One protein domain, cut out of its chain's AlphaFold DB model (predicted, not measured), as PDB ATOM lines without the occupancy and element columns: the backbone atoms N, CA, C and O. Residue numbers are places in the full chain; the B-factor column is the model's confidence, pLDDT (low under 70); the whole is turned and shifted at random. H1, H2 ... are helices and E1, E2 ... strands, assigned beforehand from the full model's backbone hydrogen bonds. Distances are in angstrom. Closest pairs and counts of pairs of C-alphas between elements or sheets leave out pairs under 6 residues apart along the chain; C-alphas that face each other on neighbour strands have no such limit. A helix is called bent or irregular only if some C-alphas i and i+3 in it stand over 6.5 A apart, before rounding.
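What this domain is: This is residues 15 to 200 of the 205 residues of an uncharacterized protein of Microcella alkaliphila (UniProt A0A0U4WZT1). A twisted sheet of five strands, E1 to E5, makes one wall of this domain, and the first arm of the bent helix H2 lies over its E4 and E5, near the middle of the whole, with H1, H4 and H5 packed round that arm. A small sheet, E6 to E8, sits beyond the E5 edge of the wall with H4 over it; away from both sheets H2's second arm and H3 form a helical hairpin, and H6 crosses H5. You will find 186 printed residues with six named helices and eight named strands, in the order H1 E1 E2 E3 E4 E5 H2 H3 E6 E7 E8 H4 H5 H6; both sheets are antiparallel, ordered as their strands follow in the chain, and the class is mixed, helices and strands. The whole is compact and rounded, with a radius of gyration of the C-alphas of 16.5 A and spans of 45 by 39 by 31 A.

How they stand to each other: Start at the larger sheet: E1 is residues 28 to 31, E2 34 to 37, E3 44 to 50, E4 53 to 59 and E5 71 to 75. It is a meander, each strand the antiparallel neighbour of the one before, and each successive pair is a hairpin. Look for N 29 and O 36 at 3.0 A between E1 and E2, N 35 and O 47 at 2.8 A between E2 and E3, N 48 and O 55 at 2.9 A between E3 and E4, and N 56 and O 73 at 2.8 A between E4 and E5. H2, residues 78 to 99, was assigned as one helix by its hydrogen bonds but is bent, with C-alphas 88 and 91 7.5 A apart; its arms are H2a, 78 to 88, and H2b, 91 to 99. H2a has a height over the sheet of 8.9 A and runs along the strands, at 1 degree to E5 on the local plane. With H1, residues 15 to 21, and H4, residues 151 to 158, it makes two layers, helices on one face of a sheet. H2a touches H1 at Ala 82 and Ile 16, H4 at Val 80 and Ala 156, and H5, residues 164 to 173, at Arg 83 and Pro 164, whose C-alphas are 6.0, 5.6 and 4.9 A apart. The second meander is E6, 128 to 130, E7, 135 to 138, and E8, 141 to 145; N 137 and O 129 are 2.8 A apart, and N 136 and O 144 2.7 A. H4 is over E7, at a height over this sheet of 9.0 A. The closest C-alphas of E5 and E8, Ser 75 and Ala 144, are 4.7 A apart. H2b and H3, residues 103 to 110, form a helical hairpin, closest at Leu 97 and Ala 105, 5.2 A between C-alphas. H6, residues 180 to 193, touches H5 with residues 187 to 191 alone, about perpendicular at 85 degrees; the closest C-alphas, Phe 170 and Val 187, are 6.1 A apart. Every O i to N i+4 pair is within hydrogen-bond range in H2a, H3, H4 and H5; H2b has 4 of 5, H6 8 of 10, and H1 0 of 3 but 3 of 4 O i to N i+3 pairs.

Where its parts are: Find C-alpha 15 at (34.238, -46.986, 8.917), where H1 begins. From C-alpha 53 at (28.116, -50.974, 20.048), E4 runs 19.6 A; E3 is 18.8 A long. H2a measures 15.4 A, H2b 13.4 A and H5 14.2 A. H6 runs 20.2 A to C-alpha 193 at (37.178, -55.298, -11.759). H1 and H6 are irregular: C-alphas 15 and 18 are 7.9 A apart, and 181 and 184 7.5 A.

The domain as a whole: The two C-alphas farthest apart, Asp 101 and Asp 140, are 48.7 A apart. The printed part has no cut; its long links are E4 to E5 and H3 to E6, the latter being residues 111 to 127. The mean pLDDT of the printed part is 77.2, and 57 residues are under 70, among them 20 to 33, 99 to 122 and 195 to 200.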
ATOM      1  N   ARG A  15      35.087 -46.117   9.756       68.12
ATOM      2  CA  ARG A  15      34.238 -46.986   8.917       68.12
ATOM      3  C   ARG A  15      33.038 -46.283   8.273       68.12
ATOM      4  O   ARG A  15      32.483 -46.779   7.297       68.12
ATOM      5  N   ILE A  16      32.628 -45.132   8.805       70.50
ATOM      6  CA  ILE A  16      31.521 -44.322   8.276       70.50
ATOM      7  C   ILE A  16      31.960 -42.886   7.965       70.50
ATOM      8  O   ILE A  16      31.132 -41.984   7.830       70.50
ATOM      9  N   GLY A  17      33.271 -42.670   7.796       69.75
ATOM     10  CA  GLY A  17      33.884 -41.373   7.498       69.75
ATOM     11  C   GLY A  17      33.302 -40.690   6.257       69.75
ATOM     12  O   GLY A  17      33.243 -39.463   6.158       69.75
ATOM     13  N   TRP A  18      32.820 -41.496   5.313       75.12
ATOM     14  CA  TRP A  18      32.156 -41.066   4.088       75.12
ATOM     15  C   TRP A  18      30.790 -40.403   4.322       75.12
ATOM     16  O   TRP A  18      30.326 -39.690   3.433       75.12
ATOM     17  N   LEU A  19      30.167 -40.529   5.504       73.62
ATOM     18  CA  LEU A  19      28.955 -39.767   5.849       73.62
ATOM     19  C   LEU A  19      29.208 -38.257   5.894       73.62
ATOM     20  O   LEU A  19      28.283 -37.475   5.700       73.62
ATOM     21  N   ALA A  20      30.459 -37.820   6.046       66.44
ATOM     22  CA  ALA A  20      30.818 -36.412   5.896       66.44
ATOM     23  C   ALA A  20      30.620 -35.872   4.459       66.44
ATOM     24  O   ALA A  20      30.710 -34.664   4.250       66.44
ATOM     25  N   LEU A  21      30.387 -36.745   3.466       66.88
ATOM     26  CA  LEU A  21      30.094 -36.374   2.072       66.88
ATOM     27  C   LEU A  21      28.596 -36.172   1.796       66.88
ATOM     28  O   LEU A  21      28.232 -35.734   0.701       66.88
ATOM     29  N   VAL A  22      27.731 -36.513   2.752       68.25
ATOM     30  CA  VAL A  22      26.304 -36.180   2.705       68.25
ATOM     31  C   VAL A  22      26.190 -34.648   2.586       68.25
ATOM     32  O   VAL A  22      26.978 -33.939   3.201       68.25
ATOM     33  N   SER A  23      25.297 -34.158   1.708       58.47
ATOM     34  CA  SER A  23      25.158 -32.748   1.266       58.47
ATOM     35  C   SER A  23      25.573 -31.680   2.295       58.47
ATOM     36  O   SER A  23      25.227 -31.836   3.457       58.47
ATOM     37  N   PRO A  24      26.165 -30.530   1.901       53.47
ATOM     38  CA  PRO A  24      26.434 -29.404   2.811       53.47
ATOM     39  C   PRO A  24      25.222 -28.926   3.631       53.47
ATOM     40  O   PRO A  24      25.405 -28.314   4.683       53.47
ATOM     41  N   ASP A  25      24.006 -29.194   3.146       52.28
ATOM     42  CA  ASP A  25      22.745 -28.896   3.837       52.28
ATOM     43  C   ASP A  25      22.446 -29.866   4.990       52.28
ATOM     44  O   ASP A  25      21.695 -29.521   5.898       52.28
ATOM     45  N   MET A  26      23.031 -31.066   4.960       59.88
ATOM     46  CA  MET A  26      23.093 -31.980   6.093       59.88
ATOM     47  C   MET A  26      24.386 -31.701   6.825       59.88
ATOM     48  O   MET A  26      25.439 -32.154   6.412       59.88
ATOM     49  N   ASN A  27      24.328 -30.880   7.865       60.19
ATOM     50  CA  ASN A  27      25.512 -30.421   8.582       60.19
ATOM     51  C   ASN A  27      25.992 -31.540   9.528       60.19
ATOM     52  O   ASN A  27      25.395 -31.677  10.599       60.19
ATOM     53  N   PRO A  28      27.011 -32.364   9.178       64.25
ATOM     54  CA  PRO A  28      27.466 -33.409  10.079       64.25
ATOM     55  C   PRO A  28      28.109 -32.741  11.290       64.25
ATOM     56  O   PRO A  28      29.119 -32.040  11.179       64.25
ATOM     57  N   ARG A  29      27.520 -32.944  12.463       67.06
ATOM     58  CA  ARG A  29      28.046 -32.415  13.720       67.06
ATOM     59  C   ARG A  29      28.527 -33.569  14.566       67.06
ATOM     60  O   ARG A  29      27.753 -34.469  14.873       67.06
ATOM     61  N   VAL A  30      29.794 -33.517  14.955       66.88
ATOM     62  CA  VAL A  30      30.321 -34.413  15.980       66.88
ATOM     63  C   VAL A  30      30.269 -33.691  17.310       66.88
ATOM     64  O   VAL A  30      30.884 -32.638  17.473       66.88
ATOM     65  N   HIS A  31      29.546 -34.264  18.261       66.94
ATOM     66  CA  HIS A  31      29.542 -33.820  19.647       66.94
ATOM     67  C   HIS A  31      29.482 -35.049  20.550       66.94
ATOM     68  O   HIS A  31      28.690 -35.948  20.286       66.94
ATOM     69  N   ASP A  32      30.345 -35.124  21.565       66.81
ATOM     70  CA  ASP A  32      30.366 -36.209  22.557       66.81
ATOM     71  C   ASP A  32      30.248 -37.619  21.945       66.81
ATOM     72  O   ASP A  32      29.353 -38.395  22.286       66.81
ATOM     73  N   GLN A  33      31.126 -37.930  20.978       67.00
ATOM     74  CA  GLN A  33      31.159 -39.220  20.258       67.00
ATOM     75  C   GLN A  33      29.834 -39.587  19.562       67.00
ATOM     76  O   GLN A  33      29.543 -40.756  19.316       67.00
ATOM     77  N   THR A  34      29.028 -38.579  19.240       72.31
ATOM     78  CA  THR A  34      27.795 -38.697  18.466       72.31
ATOM     79  C   THR A  34      27.967 -37.923  17.168       72.31
ATOM     80  O   THR A  34      28.254 -36.727  17.189       72.31
ATOM     81  N   LEU A  35      27.791 -38.604  16.041       75.19
ATOM     82  CA  LEU A  35      27.623 -38.001  14.729       75.19
ATOM     83  C   LEU A  35      26.133 -37.721  14.515       75.19
ATOM     84  O   LEU A  35      25.342 -38.645  14.335       75.19
ATOM     85  N   CYS A  36      25.749 -36.451  14.516       74.75
ATOM     86  CA  CYS A  36      24.411 -36.014  14.132       74.75
ATOM     87  C   CYS A  36      24.403 -35.609  12.657       74.75
ATOM     88  O   CYS A  36      25.257 -34.834  12.220       74.75
ATOM     89  N   LEU A  37      23.426 -36.118  11.911       72.44
ATOM     90  CA  LEU A  37      23.155 -35.757  10.524       72.44
ATOM     91  C   LEU A  37      21.790 -35.058  10.478       72.44
ATOM     92  O   LEU A  37      20.744 -35.712  10.474       72.44
ATOM     93  N   ASP A  38      21.811 -33.725  10.465       63.94
ATOM     94  CA  ASP A  38      20.603 -32.896  10.372       63.94
ATOM     95  C   ASP A  38      20.089 -32.941   8.921       63.94
ATOM     96  O   ASP A  38      20.533 -32.175   8.072       63.94
ATOM     97  N   GLY A  39      19.197 -33.878   8.591       54.97
ATOM     98  CA  GLY A  39      18.574 -33.971   7.269       54.97
ATOM     99  C   GLY A  39      17.804 -32.703   6.904       54.97
ATOM    100  O   GLY A  39      16.927 -32.285   7.653       54.97
ATOM    101  N   SER A  40      18.041 -32.116   5.724       45.06
ATOM    102  CA  SER A  40      17.263 -30.954   5.259       45.06
ATOM    103  C   SER A  40      15.806 -31.279   4.901       45.06
ATOM    104  O   SER A  40      15.048 -30.367   4.580       45.06
ATOM    105  N   TRP A  41      15.380 -32.546   4.990       45.44
ATOM    106  CA  TRP A  41      13.993 -32.953   4.769       45.44
ATOM    107  C   TRP A  41      13.613 -34.134   5.678       45.44
ATOM    108  O   TRP A  41      14.096 -35.251   5.517       45.44
ATOM    109  N   THR A  42      12.721 -33.855   6.630       49.66
ATOM    110  CA  THR A  42      11.836 -34.776   7.376       49.66
ATOM    111  C   THR A  42      12.418 -35.890   8.243       49.66
ATOM    112  O   THR A  42      11.630 -36.485   8.960       49.66
ATOM    113  N   THR A  43      13.716 -36.193   8.226       59.66
ATOM    114  CA  THR A  43      14.313 -37.176   9.150       59.66
ATOM    115  C   THR A  43      15.659 -36.698   9.662       59.66
ATOM    116  O   THR A  43      16.607 -36.541   8.891       59.66
ATOM    117  N   GLU A  44      15.744 -36.492  10.968       72.94
ATOM    118  CA  GLU A  44      16.994 -36.246  11.673       72.94
ATOM    119  C   GLU A  44      17.564 -37.599  12.144       72.94
ATOM    120  O   GLU A  44      16.830 -38.540  12.467       72.94
ATOM    121  N   THR A  45      18.889 -37.743  12.099       79.19
ATOM    122  CA  THR A  45      19.582 -39.005  12.391       79.19
ATOM    123  C   THR A  45      20.761 -38.777  13.322       79.19
ATOM    124  O   THR A  45      21.468 -37.776  13.218       79.19
ATOM    125  N   SER A  46      21.018 -39.748  14.198       82.88
ATOM    126  CA  SER A  46      22.251 -39.815  14.983       82.88
ATOM    127  C   SER A  46      22.910 -41.183  14.864       82.88
ATOM    128  O   SER A  46      22.232 -42.210  14.806       82.88
ATOM    129  N   VAL A  47      24.238 -41.180  14.862       82.94
ATOM    130  CA  VAL A  47      25.071 -42.370  14.996       82.94
ATOM    131  C   VAL A  47      26.008 -42.156  16.178       82.94
ATOM    132  O   VAL A  47      26.699 -41.142  16.242       82.94
ATOM    133  N   ARG A  48      26.015 -43.074  17.143       84.12
ATOM    134  CA  ARG A  48      26.754 -42.924  18.402       84.12
ATOM    135  C   ARG A  48      27.398 -44.239  18.822       84.12
ATOM    136  O   ARG A  48      26.819 -45.296  18.594       84.12
ATOM    137  N   PHE A  49      28.542 -44.157  19.494       79.88
ATOM    138  CA  PHE A  49      29.072 -45.272  20.277       79.88
ATOM    139  C   PHE A  49      28.396 -45.368  21.647       79.88
ATOM    140  O   PHE A  49      28.402 -44.413  22.428       79.88
ATOM    141  N   GLU A  50      27.826 -46.531  21.950       84.62
ATOM    142  CA  GLU A  50      27.259 -46.845  23.261       84.62
ATOM    143  C   GLU A  50      27.916 -48.097  23.823       84.62
ATOM    144  O   GLU A  50      27.645 -49.208  23.376       84.62
ATOM    145  N   SER A  51      28.765 -47.901  24.834       83.38
ATOM    146  CA  SER A  51      29.675 -48.927  25.355       83.38
ATOM    147  C   SER A  51      30.637 -49.414  24.263       83.38
ATOM    148  O   SER A  51      31.643 -48.758  24.012       83.38
ATOM    149  N   ASP A  52      30.310 -50.512  23.591       83.88
ATOM    150  CA  ASP A  52      31.060 -51.162  22.513       83.88
ATOM    151  C   ASP A  52      30.274 -51.236  21.191       83.88
ATOM    152  O   ASP A  52      30.844 -51.551  20.145       83.88
ATOM    153  N   ALA A  53      28.981 -50.909  21.213       86.75
ATOM    154  CA  ALA A  53      28.116 -50.974  20.048       86.75
ATOM    155  C   ALA A  53      28.072 -49.644  19.290       86.75
ATOM    156  O   ALA A  53      28.016 -48.558  19.878       86.75
ATOM    157  N   LEU A  54      28.010 -49.739  17.963       87.75
ATOM    158  CA  LEU A  54      27.611 -48.625  17.116       87.75
ATOM    159  C   LEU A  54      26.080 -48.591  17.068       87.75
ATOM    160  O   LEU A  54      25.436 -49.614  16.828       87.75
ATOM    161  N   VAL A  55      25.488 -47.425  17.320       89.75
ATOM    162  CA  VAL A  55      24.035 -47.255  17.414       89.75
ATOM    163  C   VAL A  55      23.569 -46.200  16.429       89.75
ATOM    164  O   VAL A  55      23.924 -45.029  16.544       89.75
ATOM    165  N   TYR A  56      22.739 -46.617  15.479       90.00
ATOM    166  CA  TYR A  56      22.054 -45.756  14.525       90.00
ATOM    167  C   TYR A  56      20.608 -45.527  14.972       90.00
ATOM    168  O   TYR A  56      19.824 -46.467  15.142       90.00
ATOM    169  N   ARG A  57      20.247 -44.252  15.133       89.44
ATOM    170  CA  ARG A  57      18.892 -43.799  15.450       89.44
ATOM    171  C   ARG A  57      18.392 -42.807  14.418       89.44
ATOM    172  O   ARG A  57      19.157 -41.968  13.946       89.44
ATOM    173  N   SER A  58      17.100 -42.860  14.131       86.00
ATOM    174  CA  SER A  58      16.459 -41.963  13.170       86.00
ATOM    175  C   SER A  58      15.011 -41.692  13.556       86.00
ATOM    176  O   SER A  58      14.327 -42.585  14.064       86.00
ATOM    177  N   GLY A  59      14.533 -40.479  13.291       80.88
ATOM    178  CA  GLY A  59      13.137 -40.112  13.491       80.88
ATOM    179  C   GLY A  59      12.740 -38.846  12.741       80.88
ATOM    180  O   GLY A  59      13.585 -38.125  12.215       80.88
ATOM    181  N   GLY A  60      11.428 -38.613  12.655       72.31
ATOM    182  CA  GLY A  60      10.872 -37.542  11.824       72.31
ATOM    183  C   GLY A  60      10.895 -36.144  12.448       72.31
ATOM    184  O   GLY A  60      10.949 -35.142  11.743       72.31
ATOM    185  N   GLU A  61      10.874 -36.080  13.776       72.31
ATOM    186  CA  GLU A  61      10.912 -34.842  14.552       72.31
ATOM    187  C   GLU A  61      12.096 -34.874  15.508       72.31
ATOM    188  O   GLU A  61      12.504 -35.949  15.959       72.31
ATOM    189  N   ARG A  62      12.620 -33.696  15.854       70.00
ATOM    190  CA  ARG A  62      13.679 -33.571  16.848       70.00
ATOM    191  C   ARG A  62      13.218 -34.154  18.196       70.00
ATOM    192  O   ARG A  62      12.135 -33.803  18.666       70.00
ATOM    193  N   PRO A  63      14.010 -35.030  18.831       71.25
ATOM    194  CA  PRO A  63      13.612 -35.733  20.028       71.25
ATOM    195  C   PRO A  63      13.583 -34.748  21.189       71.25
ATOM    196  O   PRO A  63      14.365 -33.792  21.234       71.25
ATOM    197  N   ALA A  64      12.709 -35.007  22.159       73.94
ATOM    198  CA  ALA A  64      12.832 -34.353  23.452       73.94
ATOM    199  C   ALA A  64      14.199 -34.716  24.077       73.94
ATOM    200  O   ALA A  64      14.704 -35.813  23.818       73.94
ATOM    201  N   PRO A  65      14.816 -33.833  24.889       70.25
ATOM    202  CA  PRO A  65      16.155 -34.065  25.444       70.25
ATOM    203  C   PRO A  65      16.320 -35.397  26.193       70.25
ATOM    204  O   PRO A  65      17.410 -35.954  26.235       70.25
ATOM    205  N   ASP A  66      15.238 -35.900  26.776       78.44
ATOM    206  CA  ASP A  66      15.144 -37.123  27.572       78.44
ATOM    207  C   ASP A  66      14.659 -38.349  26.781       78.44
ATOM    208  O   ASP A  66      14.636 -39.459  27.312       78.44
ATOM    209  N   LYS A  67      14.282 -38.178  25.511       80.12
ATOM    210  CA  LYS A  67      13.691 -39.238  24.695       80.12
ATOM    211  C   LYS A  67      14.413 -39.344  23.354       80.12
ATOM    212  O   LYS A  67      13.939 -38.743  22.390       80.12
ATOM    213  N   PRO A  68      15.529 -40.094  23.264       81.06
ATOM    214  CA  PRO A  68      16.260 -40.237  22.011       81.06
ATOM    215  C   PRO A  68      15.369 -40.838  20.919       81.06
ATOM    216  O   PRO A  68      14.350 -41.474  21.197       81.06
ATOM    217  N   TRP A  69      15.762 -40.649  19.659       86.12
ATOM    218  CA  TRP A  69      15.104 -41.338  18.552       86.12
ATOM    219  C   TRP A  69      15.126 -42.859  18.722       86.12
ATOM    220  O   TRP A  69      16.056 -43.388  19.339       86.12
ATOM    221  N   PRO A  70      14.172 -43.568  18.098       87.94
ATOM    222  CA  PRO A  70      14.193 -45.016  18.080       87.94
ATOM    223  C   PRO A  70      15.492 -45.574  17.497       87.94
ATOM    224  O   PRO A  70      15.992 -45.082  16.477       87.94
ATOM    225  N   VAL A  71      16.009 -46.634  18.115       91.00
ATOM    226  CA  VAL A  71      17.135 -47.403  17.567       91.00
ATOM    227  C   VAL A  71      16.673 -48.144  16.318       91.00
ATOM    228  O   VAL A  71      15.778 -48.989  16.373       91.00
ATOM    229  N   ARG A  72      17.299 -47.816  15.185       89.56
ATOM    230  CA  ARG A  72      17.046 -48.429  13.873       89.56
ATOM    231  C   ARG A  72      18.003 -49.583  13.597       89.56
ATOM    232  O   ARG A  72      17.625 -50.539  12.934       89.56
ATOM    233  N   ALA A  73      19.227 -49.486  14.109       91.25
ATOM    234  CA  ALA A  73      20.184 -50.582  14.136       91.25
ATOM    235  C   ALA A  73      21.204 -50.356  15.256       91.25
ATOM    236  O   ALA A  73      21.754 -49.261  15.391       91.25
ATOM    237  N   ARG A  74      21.486 -51.403  16.021       93.50
ATOM    238  CA  ARG A  74      22.573 -51.476  16.994       93.50
ATOM    239  C   ARG A  74      23.333 -52.775  16.791       93.50
ATOM    240  O   ARG A  74      22.714 -53.824  16.636       93.50
ATOM    241  N   SER A  75      24.661 -52.707  16.785       92.88
ATOM    242  CA  SER A  75      25.511 -53.900  16.756       92.88
ATOM    243  C   SER A  75      26.904 -53.615  17.316       92.88
ATOM    244  O   SER A  75      27.418 -52.501  17.186       92.88
ATOM    245  N   ILE A  76      27.509 -54.641  17.915       88.94
ATOM    246  CA  ILE A  76      28.934 -54.670  18.274       88.94
ATOM    247  C   ILE A  76      29.824 -54.906  17.046       88.94
ATOM    248  O   ILE A  76      30.979 -54.491  17.042       88.94
ATOM    249  N   ASP A  77      29.281 -55.513  15.983       89.81
ATOM    250  CA  ASP A  77      29.902 -55.517  14.661       89.81
ATOM    251  C   ASP A  77      29.530 -54.206  13.956       89.81
ATOM    252  O   ASP A  77      28.438 -54.036  13.403       89.81
ATOM    253  N   HIS A  78      30.449 -53.241  13.997       88.00
ATOM    254  CA  HIS A  78      30.222 -51.903  13.448       88.00
ATOM    255  C   HIS A  78      29.974 -51.926  11.937       88.00
ATOM    256  O   HIS A  78      29.282 -51.039  11.428       88.00
ATOM    257  N   ASP A  79      30.445 -52.957  11.227       89.50
ATOM    258  CA  ASP A  79      30.207 -53.090   9.792       89.50
ATOM    259  C   ASP A  79      28.730 -53.353   9.493       89.50
ATOM    260  O   ASP A  79      28.229 -52.942   8.445       89.50
ATOM    261  N   VAL A  80      27.982 -53.967  10.421       90.94
ATOM    262  CA  VAL A  80      26.527 -54.124  10.278       90.94
ATOM    263  C   VAL A  80      25.857 -52.762  10.157       90.94
ATOM    264  O   VAL A  80      25.094 -52.525   9.217       90.94
ATOM    265  N   VAL A  81      26.172 -51.845  11.068       89.75
ATOM    266  CA  VAL A  81      25.579 -50.504  11.072       89.75
ATOM    267  C   VAL A  81      26.114 -49.669   9.908       89.75
ATOM    268  O   VAL A  81      25.342 -48.954   9.270       89.75
ATOM    269  N   ALA A  82      27.393 -49.807   9.552       88.88
ATOM    270  CA  ALA A  82      27.970 -49.124   8.395       88.88
ATOM    271  C   ALA A  82      27.286 -49.523   7.074       88.88
ATOM    272  O   ALA A  82      26.971 -48.648   6.267       88.88
ATOM    273  N   ARG A  83      26.973 -50.813   6.867       90.19
ATOM    274  CA  ARG A  83      26.218 -51.292   5.691       90.19
ATOM    275  C   ARG A  83      24.804 -50.709   5.631       90.19
ATOM    276  O   ARG A  83      24.372 -50.264   4.565       90.19
ATOM    277  N   VAL A  84      24.108 -50.659   6.771       89.19
ATOM    278  CA  VAL A  84      22.785 -50.013   6.899       89.19
ATOM    279  C   VAL A  84      22.856 -48.547   6.490       89.19
ATOM    280  O   VAL A  84      22.082 -48.099   5.641       89.19
ATOM    281  N   LEU A  85      23.823 -47.814   7.037       86.69
ATOM    282  CA  LEU A  85      24.022 -46.401   6.734       86.69
ATOM    283  C   LEU A  85      24.393 -46.181   5.261       86.69
ATOM    284  O   LEU A  85      23.905 -45.226   4.657       86.69
ATOM    285  N   ALA A  86      25.221 -47.051   4.671       86.19
ATOM    286  CA  ALA A  86      25.679 -46.913   3.286       86.19
ATOM    287  C   ALA A  86      24.495 -46.903   2.324       86.19
ATOM    288  O   ALA A  86      24.403 -46.038   1.455       86.19
ATOM    289  N   TYR A  87      23.542 -47.811   2.523       83.25
ATOM    290  CA  TYR A  87      22.325 -47.821   1.727       83.25
ATOM    291  C   TYR A  87      21.396 -46.655   2.058       83.25
ATOM    292  O   TYR A  87      20.886 -46.012   1.141       83.25
ATOM    293  N   GLN A  88      21.176 -46.370   3.346       82.00
ATOM    294  CA  GLN A  88      20.243 -45.326   3.771       82.00
ATOM    295  C   GLN A  88      20.623 -43.956   3.196       82.00
ATOM    296  O   GLN A  88      19.755 -43.210   2.751       82.00
ATOM    297  N   PHE A  89      21.922 -43.648   3.164       81.00
ATOM    298  CA  PHE A  89      22.427 -42.329   2.795       81.00
ATOM    299  C   PHE A  89      23.023 -42.245   1.388       81.00
ATOM    300  O   PHE A  89      23.414 -41.153   0.975       81.00
ATOM    301  N   VAL A  90      23.061 -43.327   0.594       80.88
ATOM    302  CA  VAL A  90      23.654 -43.273  -0.760       80.88
ATOM    303  C   VAL A  90      23.010 -42.185  -1.630       80.88
ATOM    304  O   VAL A  90      23.703 -41.472  -2.358       80.88
ATOM    305  N   GLY A  91      21.690 -41.999  -1.535       77.56
ATOM    306  CA  GLY A  91      20.978 -40.958  -2.279       77.56
ATOM    307  C   GLY A  91      21.425 -39.543  -1.899       77.56
ATOM    308  O   GLY A  91      21.602 -38.686  -2.772       77.56
ATOM    309  N   ASP A  92      21.659 -39.309  -0.610       77.56
ATOM    310  CA  ASP A  92      22.066 -38.008  -0.073       77.56
ATOM    311  C   ASP A  92      23.543 -37.717  -0.319       77.56
ATOM    312  O   ASP A  92      23.895 -36.590  -0.672       77.56
ATOM    313  N   ILE A  93      24.397 -38.739  -0.244       77.38
ATOM    314  CA  ILE A  93      25.807 -38.653  -0.638       77.38
ATOM    315  C   ILE A  93      25.903 -38.260  -2.107       77.38
ATOM    316  O   ILE A  93      26.626 -37.330  -2.447       77.38
ATOM    317  N   ARG A  94      25.126 -38.888  -2.997       74.62
ATOM    318  CA  ARG A  94      25.130 -38.524  -4.425       74.62
ATOM    319  C   ARG A  94      24.688 -37.089  -4.665       74.62
ATOM    320  O   ARG A  94      25.264 -36.416  -5.518       74.62
ATOM    321  N   ARG A  95      23.685 -36.607  -3.924       74.44
ATOM    322  CA  ARG A  95      23.309 -35.186  -3.943       74.44
ATOM    323  C   ARG A  95      24.466 -34.303  -3.487       74.44
ATOM    324  O   ARG A  95      24.773 -33.343  -4.185       74.44
ATOM    325  N   GLY A  96      25.139 -34.659  -2.397       72.62
ATOM    326  CA  GLY A  96      26.324 -33.948  -1.924       72.62
ATOM    327  C   GLY A  96      27.444 -33.916  -2.964       72.62
ATOM    328  O   GLY A  96      27.974 -32.845  -3.251       72.62
ATOM    329  N   LEU A  97      27.727 -35.034  -3.637       72.94
ATOM    330  CA  LEU A  97      28.745 -35.112  -4.692       72.94
ATOM    331  C   LEU A  97      28.477 -34.152  -5.867       72.94
ATOM    332  O   LEU A  97      29.435 -33.641  -6.443       72.94
ATOM    333  N   ARG A  98      27.212 -33.825  -6.186       71.00
ATOM    334  CA  ARG A  98      26.865 -32.812  -7.216       71.00
ATOM    335  C   ARG A  98      27.314 -31.404  -6.851       71.00
ATOM    336  O   ARG A  98      27.509 -30.578  -7.737       71.00
ATOM    337  N   THR A  99      27.439 -31.131  -5.557       68.56
ATOM    338  CA  THR A  99      27.845 -29.821  -5.036       68.56
ATOM    339  C   THR A  99      29.363 -29.656  -4.982       68.56
ATOM    340  O   THR A  99      29.852 -28.544  -4.796       68.56
ATOM    341  N   LEU A 100      30.121 -30.744  -5.168       66.88
ATOM    342  CA  LEU A 100      31.577 -30.708  -5.184       66.88
ATOM    343  C   LEU A 100      32.095 -30.240  -6.547       66.88
ATOM    344  O   LEU A 100      31.659 -30.710  -7.600       66.88
ATOM    345  N   ASP A 101      33.098 -29.364  -6.532       60.97
ATOM    346  CA  ASP A 101      33.716 -28.845  -7.753       60.97
ATOM    347  C   ASP A 101      34.809 -29.779  -8.301       60.97
ATOM    348  O   ASP A 101      35.956 -29.400  -8.513       60.97
ATOM    349  N   SER A 102      34.459 -31.055  -8.481       68.19
ATOM    350  CA  SER A 102      35.356 -32.086  -9.009       68.19
ATOM    351  C   SER A 102      34.701 -32.817 -10.173       68.19
ATOM    352  O   SER A 102      33.576 -33.302 -10.057       68.19
ATOM    353  N   THR A 103      35.428 -32.953 -11.286       61.97
ATOM    354  CA  THR A 103      34.996 -33.721 -12.466       61.97
ATOM    355  C   THR A 103      34.675 -35.172 -12.113       61.97
ATOM    356  O   THR A 103      33.696 -35.721 -12.611       61.97
ATOM    357  N   ALA A 104      35.444 -35.781 -11.205       61.19
ATOM    358  CA  ALA A 104      35.185 -37.141 -10.734       61.19
ATOM    359  C   ALA A 104      33.893 -37.220  -9.902       61.19
ATOM    360  O   ALA A 104      33.096 -38.135 -10.086       61.19
ATOM    361  N   ALA A 105      33.644 -36.234  -9.032       63.78
ATOM    362  CA  ALA A 105      32.422 -36.183  -8.229       63.78
ATOM    363  C   ALA A 105      31.169 -35.963  -9.097       63.78
ATOM    364  O   ALA A 105      30.156 -36.633  -8.896       63.78
ATOM    365  N   LYS A 106      31.263 -35.089 -10.110       63.03
ATOM    366  CA  LYS A 106      30.200 -34.852 -11.101       63.03
ATOM    367  C   LYS A 106      29.922 -36.110 -11.932       63.03
ATOM    368  O   LYS A 106      28.769 -36.516 -12.030       63.03
ATOM    369  N   ALA A 107      30.962 -36.802 -12.406       61.28
ATOM    370  CA  ALA A 107      30.815 -38.060 -13.142       61.28
ATOM    371  C   ALA A 107      30.094 -39.147 -12.322       61.28
ATOM    372  O   ALA A 107      29.161 -39.772 -12.821       61.28
ATOM    373  N   ILE A 108      30.454 -39.333 -11.045       63.62
ATOM    374  CA  ILE A 108      29.769 -40.276 -10.138       63.62
ATOM    375  C   ILE A 108      28.301 -39.866  -9.923       63.62
ATOM    376  O   ILE A 108      27.389 -40.696  -9.900       63.62
ATOM    377  N   ALA A 109      28.036 -38.569  -9.789       60.97
ATOM    378  CA  ALA A 109      26.684 -38.070  -9.579       60.97
ATOM    379  C   ALA A 109      25.757 -38.201 -10.806       60.97
ATOM    380  O   ALA A 109      24.528 -38.255 -10.638       60.97
ATOM    381  N   GLU A 110      26.333 -38.235 -12.010       60.81
ATOM    382  CA  GLU A 110      25.650 -38.291 -13.309       60.81
ATOM    383  C   GLU A 110      25.461 -39.722 -13.851       60.81
ATOM    384  O   GLU A 110      24.587 -39.940 -14.693       60.81
ATOM    385  N   GLN A 111      26.204 -40.716 -13.350       57.09
ATOM    386  CA  GLN A 111      26.072 -42.118 -13.777       57.09
ATOM    387  C   GLN A 111      24.680 -42.723 -13.471       57.09
ATOM    388  O   GLN A 111      24.060 -42.478 -12.423       57.09
ATOM    389  N   ARG A 112      24.171 -43.531 -14.421       51.25
ATOM    390  CA  ARG A 112      22.984 -44.389 -14.244       51.25
ATOM    391  C   ARG A 112      23.371 -45.580 -13.366       51.25
ATOM    392  O   ARG A 112      24.443 -46.128 -13.530       51.25
ATOM    393  N   VAL A 113      22.494 -45.908 -12.422       51.88
ATOM    394  CA  VAL A 113      22.815 -46.588 -11.158       51.88
ATOM    395  C   VAL A 113      22.737 -48.100 -11.268       51.88
ATOM    396  O   VAL A 113      21.796 -48.634 -11.858       51.88
ATOM    397  N   GLY A 114      23.609 -48.759 -10.518       48.38
ATOM    398  CA  GLY A 114      23.420 -50.105 -10.054       48.38
ATOM    399  C   GLY A 114      22.409 -50.104  -8.930       48.38
ATOM    400  O   GLY A 114      22.748 -49.915  -7.766       48.38
ATOM    401  N   ARG A 115      21.122 -50.137  -9.280       53.19
ATOM    402  CA  ARG A 115      20.059 -50.111  -8.274       53.19
ATOM    403  C   ARG A 115      19.955 -51.497  -7.658       53.19
ATOM    404  O   ARG A 115      19.928 -52.480  -8.376       53.19
ATOM    405  N   VAL A 116      19.811 -51.624  -6.348       52.81
ATOM    406  CA  VAL A 116      19.127 -52.836  -5.878       52.81
ATOM    407  C   VAL A 116      17.686 -52.737  -6.397       52.81
ATOM    408  O   VAL A 116      17.150 -51.623  -6.431       52.81
ATOM    409  N   GLU A 117      17.099 -53.834  -6.895       54.72
ATOM    410  CA  GLU A 117      15.692 -53.869  -7.333       54.72
ATOM    411  C   GLU A 117      14.814 -53.091  -6.342       54.72
ATOM    412  O   GLU A 117      15.072 -53.098  -5.139       54.72
ATOM    413  N   ALA A 118      13.842 -52.334  -6.860       45.25
ATOM    414  CA  ALA A 118      13.108 -51.344  -6.081       45.25
ATOM    415  C   ALA A 118      12.530 -51.948  -4.784       45.25
ATOM    416  O   ALA A 118      11.547 -52.683  -4.820       45.25
ATOM    417  N   GLY A 119      13.142 -51.582  -3.653       55.03
ATOM    418  CA  GLY A 119      12.806 -52.073  -2.320       55.03
ATOM    419  C   GLY A 119      13.620 -53.304  -1.920       55.03
ATOM    420  O   GLY A 119      13.618 -54.322  -2.608       55.03
ATOM    421  N   TRP A 120      14.290 -53.234  -0.763       64.50
ATOM    422  CA  TRP A 120      14.832 -54.438  -0.137       64.50
ATOM    423  C   TRP A 120      13.716 -55.463   0.061       64.50
ATOM    424  O   TRP A 120      12.596 -55.077   0.420       64.50
ATOM    425  N   PRO A 121      13.996 -56.763  -0.119       62.28
ATOM    426  CA  PRO A 121      13.022 -57.780   0.210       62.28
ATOM    427  C   PRO A 121      12.619 -57.610   1.674       62.28
ATOM    428  O   PRO A 121      13.463 -57.616   2.566       62.28
ATOM    429  N   SER A 122      11.316 -57.509   1.931       65.94
ATOM    430  CA  SER A 122      10.767 -57.557   3.293       65.94
ATOM    431  C   SER A 122      10.993 -58.918   3.965       65.94
ATOM    432  O   SER A 122      10.759 -59.076   5.161       65.94
ATOM    433  N   ARG A 123      11.442 -59.910   3.190       79.56
ATOM    434  CA  ARG A 123      11.830 -61.238   3.651       79.56
ATOM    435  C   ARG A 123      13.325 -61.282   3.939       79.56
ATOM    436  O   ARG A 123      14.128 -60.760   3.170       79.56
ATOM    437  N   LEU A 124      13.677 -61.969   5.017       87.69
ATOM    438  CA  LEU A 124      15.063 -62.245   5.375       87.69
ATOM    439  C   LEU A 124      15.654 -63.352   4.482       87.69
ATOM    440  O   LEU A 124      14.897 -64.197   3.984       87.69
ATOM    441  N   PRO A 125      16.986 -63.386   4.292       89.81
ATOM    442  CA  PRO A 125      17.657 -64.521   3.671       89.81
ATOM    443  C   PRO A 125      17.409 -65.820   4.458       89.81
ATOM    444  O   PRO A 125      17.067 -65.809   5.642       89.81
ATOM    445  N   ARG A 126      17.608 -66.979   3.818       90.06
ATOM    446  CA  ARG A 126      17.511 -68.274   4.518       90.06
ATOM    447  C   ARG A 126      18.507 -68.333   5.680       90.06
ATOM    448  O   ARG A 126      19.647 -67.919   5.522       90.06
ATOM    449  N   GLY A 127      18.075 -68.890   6.812       91.19
ATOM    450  CA  GLY A 127      18.896 -68.997   8.026       91.19
ATOM    451  C   GLY A 127      18.864 -67.756   8.925       91.19
ATOM    452  O   GLY A 127      19.433 -67.790  10.012       91.19
ATOM    453  N   TRP A 128      18.168 -66.697   8.506       94.06
ATOM    454  CA  TRP A 128      17.994 -65.477   9.285       94.06
ATOM    455  C   TRP A 128      16.594 -65.390   9.882       94.06
ATOM    456  O   TRP A 128      15.608 -65.810   9.269       94.06
ATOM    457  N   SER A 129      16.496 -64.807  11.070       92.44
ATOM    458  CA  SER A 129      15.222 -64.530  11.731       92.44
ATOM    459  C   SER A 129      15.296 -63.250  12.559       92.44
ATOM    460  O   SER A 129      16.380 -62.748  12.838       92.44
ATOM    461  N   VAL A 130      14.143 -62.695  12.931       91.06
ATOM    462  CA  VAL A 130      14.055 -61.588  13.892       91.06
ATOM    463  C   VAL A 130      13.197 -62.059  15.055       91.06
ATOM    464  O   VAL A 130      12.076 -62.531  14.854       91.06
ATOM    465  N   SER A 131      13.734 -61.964  16.269       89.75
ATOM    466  CA  SER A 131      13.001 -62.302  17.489       89.75
ATOM    467  C   SER A 131      11.886 -61.290  17.766       89.75
ATOM    468  O   SER A 131      11.890 -60.167  17.261       89.75
ATOM    469  N   SER A 132      10.948 -61.644  18.648       84.38
ATOM    470  CA  SER A 132       9.897 -60.720  19.097       84.38
ATOM    471  C   SER A 132      10.436 -59.477  19.815       84.38
ATOM    472  O   SER A 132       9.714 -58.495  19.942       84.38
ATOM    473  N   ALA A 133      11.687 -59.518  20.286       87.00
ATOM    474  CA  ALA A 133      12.375 -58.396  20.918       87.00
ATOM    475  C   ALA A 133      13.116 -57.490  19.913       87.00
ATOM    476  O   ALA A 133      13.807 -56.572  20.337       87.00
ATOM    477  N   GLY A 134      13.011 -57.746  18.601       87.88
ATOM    478  CA  GLY A 134      13.681 -56.940  17.576       87.88
ATOM    479  C   GLY A 134      15.161 -57.278  17.368       87.88
ATOM    480  O   GLY A 134      15.885 -56.496  16.761       87.88
ATOM    481  N   VAL A 135      15.613 -58.445  17.838       92.25
ATOM    482  CA  VAL A 135      16.985 -58.936  17.613       92.25
ATOM    483  C   VAL A 135      17.042 -59.743  16.319       92.25
ATOM    484  O   VAL A 135      16.307 -60.723  16.184       92.25
ATOM    485  N   LEU A 136      17.914 -59.348  15.395       93.75
ATOM    486  CA  LEU A 136      18.280 -60.085  14.191       93.75
ATOM    487  C   LEU A 136      19.242 -61.224  14.541       93.75
ATOM    488  O   LEU A 136      20.313 -60.997  15.108       93.75
ATOM    489  N   LEU A 137      18.856 -62.434  14.150       94.25
ATOM    490  CA  LEU A 137      19.583 -63.668  14.404       94.25
ATOM    491  C   LEU A 137      20.027 -64.317  13.090       94.25
ATOM    492  O   LEU A 137      19.245 -64.371  12.134       94.25
ATOM    493  N   HIS A 138      21.237 -64.870  13.076       94.69
ATOM    494  CA  HIS A 138      21.711 -65.803  12.054       94.69
ATOM    495  C   HIS A 138      21.994 -67.152  12.725       94.69
ATOM    496  O   HIS A 138      22.958 -67.300  13.474       94.69
ATOM    497  N   GLY A 139      21.105 -68.130  12.524       91.19
ATOM    498  CA  GLY A 139      21.043 -69.291  13.417       91.19
ATOM    499  C   GLY A 139      20.722 -68.857  14.854       91.19
ATOM    500  O   GLY A 139      19.710 -68.193  15.073       91.19
ATOM    501  N   ASP A 140      21.603 -69.197  15.797       89.56
ATOM    502  CA  ASP A 140      21.473 -68.850  17.222       89.56
ATOM    503  C   ASP A 140      22.277 -67.592  17.620       89.56
ATOM    504  O   ASP A 140      22.258 -67.178  18.781       89.56
ATOM    505  N   GLU A 141      22.997 -66.974  16.679       92.88
ATOM    506  CA  GLU A 141      23.865 -65.821  16.938       92.88
ATOM    507  C   GLU A 141      23.119 -64.492  16.761       92.88
ATOM    508  O   GLU A 141      22.474 -64.264  15.735       92.88
ATOM    509  N   ALA A 142      23.241 -63.597  17.745       93.06
ATOM    510  CA  ALA A 142      22.711 -62.239  17.674       93.06
ATOM    511  C   ALA A 142      23.651 -61.319  16.890       93.06
ATOM    512  O   ALA A 142      24.784 -61.085  17.298       93.06
ATOM    513  N   VAL A 143      23.153 -60.774  15.779       93.50
ATOM    514  CA  VAL A 143      23.947 -59.960  14.843       93.50
ATOM    515  C   VAL A 143      23.696 -58.469  15.047       93.50
ATOM    516  O   VAL A 143      24.621 -57.661  15.029       93.50
ATOM    517  N   ALA A 144      22.436 -58.086  15.219       92.69
ATOM    518  CA  ALA A 144      22.033 -56.706  15.455       92.69
ATOM    519  C   ALA A 144      20.681 -56.667  16.149       92.69
ATOM    520  O   ALA A 144      19.930 -57.639  16.119       92.69
ATOM    521  N   ASP A 145      20.331 -55.524  16.711       92.94
ATOM    522  CA  ASP A 145      18.995 -55.290  17.231       92.94
ATOM    523  C   ASP A 145      18.463 -53.911  16.845       92.94
ATOM    524  O   ASP A 145      19.204 -52.998  16.470       92.94
ATOM    525  N   ALA A 146      17.143 -53.791  16.890       89.06
ATOM    526  CA  ALA A 146      16.416 -52.549  16.718       89.06
ATOM    527  C   ALA A 146      15.232 -52.533  17.685       89.06
ATOM    528  O   ALA A 146      14.674 -53.577  18.021       89.06
ATOM    529  N   GLU A 147      14.790 -51.344  18.089       84.12
ATOM    530  CA  GLU A 147      13.619 -51.211  18.967       84.12
ATOM    531  C   GLU A 147      12.311 -51.616  18.266       84.12
ATOM    532  O   GLU A 147      11.307 -51.897  18.921       84.12
ATOM    533  N   GLN A 148      12.307 -51.651  16.927       69.94
ATOM    534  CA  GLN A 148      11.189 -52.112  16.107       69.94
ATOM    535  C   GLN A 148      11.706 -52.918  14.915       69.94
ATOM    536  O   GLN A 148      12.727 -52.570  14.317       69.94
ATOM    537  N   ALA A 149      10.967 -53.963  14.524       63.25
ATOM    538  CA  ALA A 149      11.231 -54.671  13.277       63.25
ATOM    539  C   ALA A 149      11.135 -53.673  12.114       63.25
ATOM    540  O   ALA A 149      10.073 -53.112  11.839       63.25
ATOM    541  N   CYS A 150      12.262 -53.426  11.461       70.00
ATOM    542  CA  CYS A 150      12.384 -52.424  10.417       70.00
ATOM    543  C   CYS A 150      13.208 -52.965   9.246       70.00
ATOM    544  O   CYS A 150      13.877 -53.998   9.341       70.00
ATOM    545  N   SER A 151      13.125 -52.268   8.115       80.69
ATOM    546  CA  SER A 151      13.861 -52.576   6.884       80.69
ATOM    547  C   SER A 151      15.373 -52.712   7.088       80.69
ATOM    548  O   SER A 151      16.030 -53.448   6.359       80.69
ATOM    549  N   GLU A 152      15.918 -52.039   8.095       85.75
ATOM    550  CA  GLU A 152      17.335 -51.967   8.415       85.75
ATOM    551  C   GLU A 152      17.888 -53.315   8.900       85.75
ATOM    552  O   GLU A 152      19.007 -53.674   8.540       85.75
ATOM    553  N   LEU A 153      17.092 -54.120   9.616       87.69
ATOM    554  CA  LEU A 153      17.498 -55.479  10.000       87.69
ATOM    555  C   LEU A 153      17.536 -56.423   8.791       87.69
ATOM    556  O   LEU A 153      18.445 -57.242   8.663       87.69
ATOM    557  N   ALA A 154      16.581 -56.292   7.866       87.56
ATOM    558  CA  ALA A 154      16.616 -57.061   6.623       87.56
ATOM    559  C   ALA A 154      17.818 -56.666   5.759       87.56
ATOM    560  O   ALA A 154      18.474 -57.528   5.176       87.56
ATOM    561  N   LEU A 155      18.146 -55.378   5.731       87.38
ATOM    562  CA  LEU A 155      19.320 -54.864   5.045       87.38
ATOM    563  C   LEU A 155      20.615 -55.422   5.635       87.38
ATOM    564  O   LEU A 155      21.453 -55.923   4.885       87.38
ATOM    565  N   ALA A 156      20.755 -55.399   6.961       90.44
ATOM    566  CA  ALA A 156      21.885 -56.003   7.663       90.44
ATOM    567  C   ALA A 156      22.067 -57.484   7.287       90.44
ATOM    568  O   ALA A 156      23.182 -57.912   6.994       90.44
ATOM    569  N   ALA A 157      20.972 -58.245   7.208       91.88
ATOM    570  CA  ALA A 157      21.006 -59.651   6.810       91.88
ATOM    571  C   ALA A 157      21.442 -59.846   5.347       91.88
ATOM    572  O   ALA A 157      22.348 -60.628   5.063       91.88
ATOM    573  N   TRP A 158      20.831 -59.121   4.404       90.69
ATOM    574  CA  TRP A 158      21.136 -59.254   2.971       90.69
ATOM    575  C   TRP A 158      22.535 -58.770   2.585       90.69
ATOM    576  O   TRP A 158      23.066 -59.176   1.553       90.69
ATOM    577  N   THR A 159      23.131 -57.903   3.399       91.25
ATOM    578  CA  THR A 159      24.473 -57.355   3.172       91.25
ATOM    579  C   THR A 159      25.547 -58.033   4.023       91.25
ATOM    580  O   THR A 159      26.714 -57.643   3.962       91.25
ATOM    581  N   CYS A 160      25.186 -59.061   4.798       91.69
ATOM    582  CA  CYS A 160      26.121 -59.783   5.649       91.69
ATOM    583  C   CYS A 160      27.305 -60.346   4.839       91.69
ATOM    584  O   CYS A 160      27.136 -60.978   3.792       91.69
ATOM    585  N   GLY A 161      28.520 -60.109   5.342       89.06
ATOM    586  CA  GLY A 161      29.764 -60.538   4.703       89.06
ATOM    587  C   GLY A 161      30.207 -59.685   3.510       89.06
ATOM    588  O   GLY A 161      31.117 -60.102   2.799       89.06
ATOM    589  N   ILE A 162      29.575 -58.529   3.274       91.38
ATOM    590  CA  ILE A 162      30.046 -57.511   2.326       91.38
ATOM    591  C   ILE A 162      30.784 -56.415   3.106       91.38
ATOM    592  O   ILE A 162      30.273 -55.924   4.113       91.38
ATOM    593  N   GLU A 163      31.958 -55.996   2.637       89.50
ATOM    594  CA  GLU A 163      32.665 -54.838   3.202       89.50
ATOM    595  C   GLU A 163      31.844 -53.546   2.995       89.50
ATOM    596  O   GLU A 163      31.407 -53.287   1.866       89.50
ATOM    597  N   PRO A 164      31.633 -52.700   4.026       88.69
ATOM    598  CA  PRO A 164      30.814 -51.489   3.904       88.69
ATOM    599  C   PRO A 164      31.281 -50.535   2.799       88.69
ATOM    600  O   PRO A 164      30.457 -50.006   2.052       88.69
ATOM    601  N   ASP A 165      32.595 -50.361   2.647       84.44
ATOM    602  CA  ASP A 165      33.174 -49.494   1.617       84.44
ATOM    603  C   ASP A 165      32.963 -50.060   0.208       84.44
ATOM    604  O   ASP A 165      32.712 -49.308  -0.737       84.44
ATOM    605  N   ALA A 166      33.004 -51.390   0.059       87.19
ATOM    606  CA  ALA A 166      32.725 -52.066  -1.208       87.19
ATOM    607  C   ALA A 166      31.258 -51.919  -1.594       87.19
ATOM    608  O   ALA A 166      30.944 -51.594  -2.741       87.19
ATOM    609  N   LEU A 167      30.367 -52.096  -0.616       88.31
ATOM    610  CA  LEU A 167      28.941 -51.873  -0.791       88.31
ATOM    611  C   LEU A 167      28.664 -50.419  -1.190       88.31
ATOM    612  O   LEU A 167      27.962 -50.185  -2.169       88.31
ATOM    613  N   LEU A 168      29.230 -49.442  -0.479       85.38
ATOM    614  CA  LEU A 168      29.044 -48.028  -0.792       85.38
ATOM    615  C   LEU A 168      29.561 -47.685  -2.192       85.38
ATOM    616  O   LEU A 168      28.851 -47.038  -2.960       85.38
ATOM    617  N   ALA A 169      30.772 -48.126  -2.544       82.56
ATOM    618  CA  ALA A 169      31.342 -47.898  -3.866       82.56
ATOM    619  C   ALA A 169      30.449 -48.500  -4.961       82.56
ATOM    620  O   ALA A 169      30.089 -47.802  -5.910       82.56
ATOM    621  N   PHE A 170      30.000 -49.745  -4.787       85.88
ATOM    622  CA  PHE A 170      29.065 -50.389  -5.705       85.88
ATOM    623  C   PHE A 170      27.750 -49.606  -5.842       85.88
ATOM    624  O   PHE A 170      27.292 -49.367  -6.956       85.88
ATOM    625  N   LEU A 171      27.155 -49.149  -4.735       83.00
ATOM    626  CA  LEU A 171      25.905 -48.379  -4.758       83.00
ATOM    627  C   LEU A 171      26.074 -46.982  -5.387       83.00
ATOM    628  O   LEU A 171      25.125 -46.446  -5.967       83.00
ATOM    629  N   LEU A 172      27.261 -46.378  -5.277       78.75
ATOM    630  CA  LEU A 172      27.565 -45.064  -5.849       78.75
ATOM    631  C   LEU A 172      27.891 -45.121  -7.344       78.75
ATOM    632  O   LEU A 172      27.490 -44.212  -8.070       78.75
ATOM    633  N   THR A 173      28.625 -46.143  -7.790       72.38
ATOM    634  CA  THR A 173      29.234 -46.179  -9.134       72.38
ATOM    635  C   THR A 173      28.837 -47.383  -9.977       72.38
ATOM    636  O   THR A 173      29.211 -47.459 -11.143       72.38
ATOM    637  N   GLY A 174      28.128 -48.357  -9.408       64.75
ATOM    638  CA  GLY A 174      27.559 -49.448 -10.186       64.75
ATOM    639  C   GLY A 174      26.610 -48.897 -11.250       64.75
ATOM    640  O   GLY A 174      26.018 -47.832 -11.071       64.75
ATOM    641  N   ASP A 175      26.441 -49.638 -12.340       67.00
ATOM    642  CA  ASP A 175      25.559 -49.301 -13.466       67.00
ATOM    643  C   ASP A 175      24.413 -50.311 -13.666       67.00
ATOM    644  O   ASP A 175      23.520 -50.109 -14.492       67.00
ATOM    645  N   THR A 176      24.430 -51.399 -12.892       67.50
ATOM    646  CA  THR A 176      23.591 -52.582 -13.088       67.50
ATOM    647  C   THR A 176      22.612 -52.783 -11.943       67.50
ATOM    648  O   THR A 176      23.010 -52.880 -10.783       67.50
ATOM    649  N   THR A 177      21.318 -52.871 -12.260       76.75
ATOM    650  CA  THR A 177      20.317 -53.177 -11.234       76.75
ATOM    651  C   THR A 177      20.398 -54.651 -10.823       76.75
ATOM    652  O   THR A 177      20.394 -55.514 -11.699       76.75
ATOM    653  N   VAL A 178      20.474 -54.950  -9.524       81.44
ATOM    654  CA  VAL A 178      20.657 -56.309  -8.982       81.44
ATOM    655  C   VAL A 178      19.604 -56.639  -7.927       81.44
ATOM    656  O   VAL A 178      19.173 -55.773  -7.173       81.44
ATOM    657  N   SER A 179      19.187 -57.900  -7.840       83.94
ATOM    658  CA  SER A 179      18.361 -58.360  -6.720       83.94
ATOM    659  C   SER A 179      19.203 -58.469  -5.443       83.94
ATOM    660  O   SER A 179      20.423 -58.649  -5.511       83.94
ATOM    661  N   ALA A 180      18.571 -58.408  -4.267       83.75
ATOM    662  CA  ALA A 180      19.282 -58.557  -2.991       83.75
ATOM    663  C   ALA A 180      20.028 -59.903  -2.880       83.75
ATOM    664  O   ALA A 180      21.141 -59.950  -2.367       83.75
ATOM    665  N   GLU A 181      19.469 -60.978  -3.448       85.25
ATOM    666  CA  GLU A 181      20.095 -62.309  -3.499       85.25
ATOM    667  C   GLU A 181      21.418 -62.332  -4.270       85.25
ATOM    668  O   GLU A 181      22.313 -63.106  -3.941       85.25
ATOM    669  N   LYS A 182      21.554 -61.476  -5.287       88.25
ATOM    670  CA  LYS A 182      22.753 -61.381  -6.128       88.25
ATOM    671  C   LYS A 182      23.702 -60.275  -5.688       88.25
ATOM    672  O   LYS A 182      24.732 -60.070  -6.333       88.25
ATOM    673  N   LEU A 183      23.367 -59.540  -4.628       87.38
ATOM    674  CA  LEU A 183      24.101 -58.344  -4.246       87.38
ATOM    675  C   LEU A 183      25.558 -58.662  -3.918       87.38
ATOM    676  O   LEU A 183      26.444 -58.031  -4.481       87.38
ATOM    677  N   ARG A 184      25.807 -59.668  -3.075       89.94
ATOM    678  CA  ARG A 184      27.171 -60.060  -2.701       89.94
ATOM    679  C   ARG A 184      28.014 -60.435  -3.916       89.94
ATOM    680  O   ARG A 184      29.075 -59.862  -4.114       89.94
ATOM    681  N   GLU A 185      27.507 -61.332  -4.761       90.75
ATOM    682  CA  GLU A 185      28.195 -61.738  -5.994       90.75
ATOM    683  C   GLU A 185      28.499 -60.533  -6.898       90.75
ATOM    684  O   GLU A 185      29.577 -60.440  -7.486       90.75
ATOM    685  N   SER A 186      27.568 -59.583  -6.977       89.44
ATOM    686  CA  SER A 186      27.711 -58.385  -7.805       89.44
ATOM    687  C   SER A 186      28.737 -57.403  -7.241       89.44
ATOM    688  O   SER A 186      29.519 -56.844  -8.010       89.44
ATOM    689  N   VAL A 187      28.774 -57.218  -5.916       88.50
ATOM    690  CA  VAL A 187      29.794 -56.404  -5.243       88.50
ATOM    691  C   VAL A 187      31.169 -57.055  -5.395       88.50
ATOM    692  O   VAL A 187      32.109 -56.380  -5.803       88.50
ATOM    693  N   ASP A 188      31.284 -58.368  -5.187       89.25
ATOM    694  CA  ASP A 188      32.542 -59.102  -5.364       89.25
ATOM    695  C   ASP A 188      33.057 -58.987  -6.810       89.25
ATOM    696  O   ASP A 188      34.244 -58.754  -7.051       89.25
ATOM    697  N   ALA A 189      32.166 -59.117  -7.798       87.88
ATOM    698  CA  ALA A 189      32.512 -58.953  -9.207       87.88
ATOM    699  C   ALA A 189      32.934 -57.514  -9.543       87.88
ATOM    700  O   ALA A 189      33.841 -57.314 -10.352       87.88
ATOM    701  N   PHE A 190      32.290 -56.519  -8.931       86.31
ATOM    702  CA  PHE A 190      32.656 -55.111  -9.056       86.31
ATOM    703  C   PHE A 190      34.048 -54.839  -8.478       86.31
ATOM    704  O   PHE A 190      34.894 -54.287  -9.179       86.31
ATOM    705  N   VAL A 191      34.319 -55.305  -7.258       85.56
ATOM    706  CA  VAL A 191      35.613 -55.142  -6.581       85.56
ATOM    707  C   VAL A 191      36.748 -55.748  -7.406       85.56
ATOM    708  O   VAL A 191      37.726 -55.063  -7.700       85.56
ATOM    709  N   ARG A 192      36.583 -56.985  -7.898       85.31
ATOM    710  CA  ARG A 192      37.594 -57.662  -8.737       85.31
ATOM    711  C   ARG A 192      37.916 -56.922 -10.037       85.31
ATOM    712  O   ARG A 192      38.976 -57.141 -10.620       85.31
ATOM    713  N   ARG A 193      36.998 -56.087 -10.532       82.75
ATOM    714  CA  ARG A 193      37.178 -55.298 -11.759       82.75
ATOM    715  C   ARG A 193      37.876 -53.963 -11.517       82.75
ATOM    716  O   ARG A 193      38.258 -53.330 -12.499       82.75
ATOM    717  N   ILE A 194      38.047 -53.534 -10.265       73.62
ATOM    718  CA  ILE A 194      38.649 -52.245  -9.913       73.62
ATOM    719  C   ILE A 194      40.065 -52.473  -9.379       73.62
ATOM    720  O   ILE A 194      40.246 -52.904  -8.237       73.62
ATOM    721  N   PRO A 195      41.104 -52.152 -10.171       62.94
ATOM    722  CA  PRO A 195      42.479 -52.244  -9.706       62.94
ATOM    723  C   PRO A 195      42.697 -51.361  -8.470       62.94
ATOM    724  O   PRO A 195      42.437 -50.161  -8.507       62.94
ATOM    725  N   GLY A 196      43.210 -51.951  -7.387       62.25
ATOM    726  CA  GLY A 196      43.578 -51.228  -6.164       62.25
ATOM    727  C   GLY A 196      42.519 -51.205  -5.061       62.25
ATOM    728  O   GLY A 196      42.848 -50.766  -3.964       62.25
ATOM    729  N   PHE A 197      41.310 -51.728  -5.298       63.78
ATOM    730  CA  PHE A 197      40.289 -51.834  -4.250       63.78
ATOM    731  C   PHE A 197      40.723 -52.804  -3.130       63.78
ATOM    732  O   PHE A 197      40.751 -52.425  -1.964       63.78
ATOM    733  N   ASP A 198      41.207 -53.999  -3.489       54.75
ATOM    734  CA  ASP A 198      41.685 -55.011  -2.524       54.75
ATOM    735  C   ASP A 198      42.969 -54.607  -1.772       54.75
ATOM    736  O   ASP A 198      43.288 -55.166  -0.726       54.75
ATOM    737  N   ARG A 199      43.734 -53.632  -2.284       46.03
ATOM    738  CA  ARG A 199      45.029 -53.236  -1.696       46.03
ATOM    739  C   ARG A 199      44.915 -52.209  -0.570       46.03
ATOM    740  O   ARG A 199      45.894 -52.005   0.134       46.03
ATOM    741  N   ALA A 200      43.756 -51.580  -0.383       46.91
ATOM    742  CA  ALA A 200      43.562 -50.589   0.679       46.91
ATOM    743  C   ALA A 200      43.203 -51.212   2.044       46.91
ATOM    744  O   ALA A 200      43.312 -50.529   3.058       46.91
TER     745      ALA A 200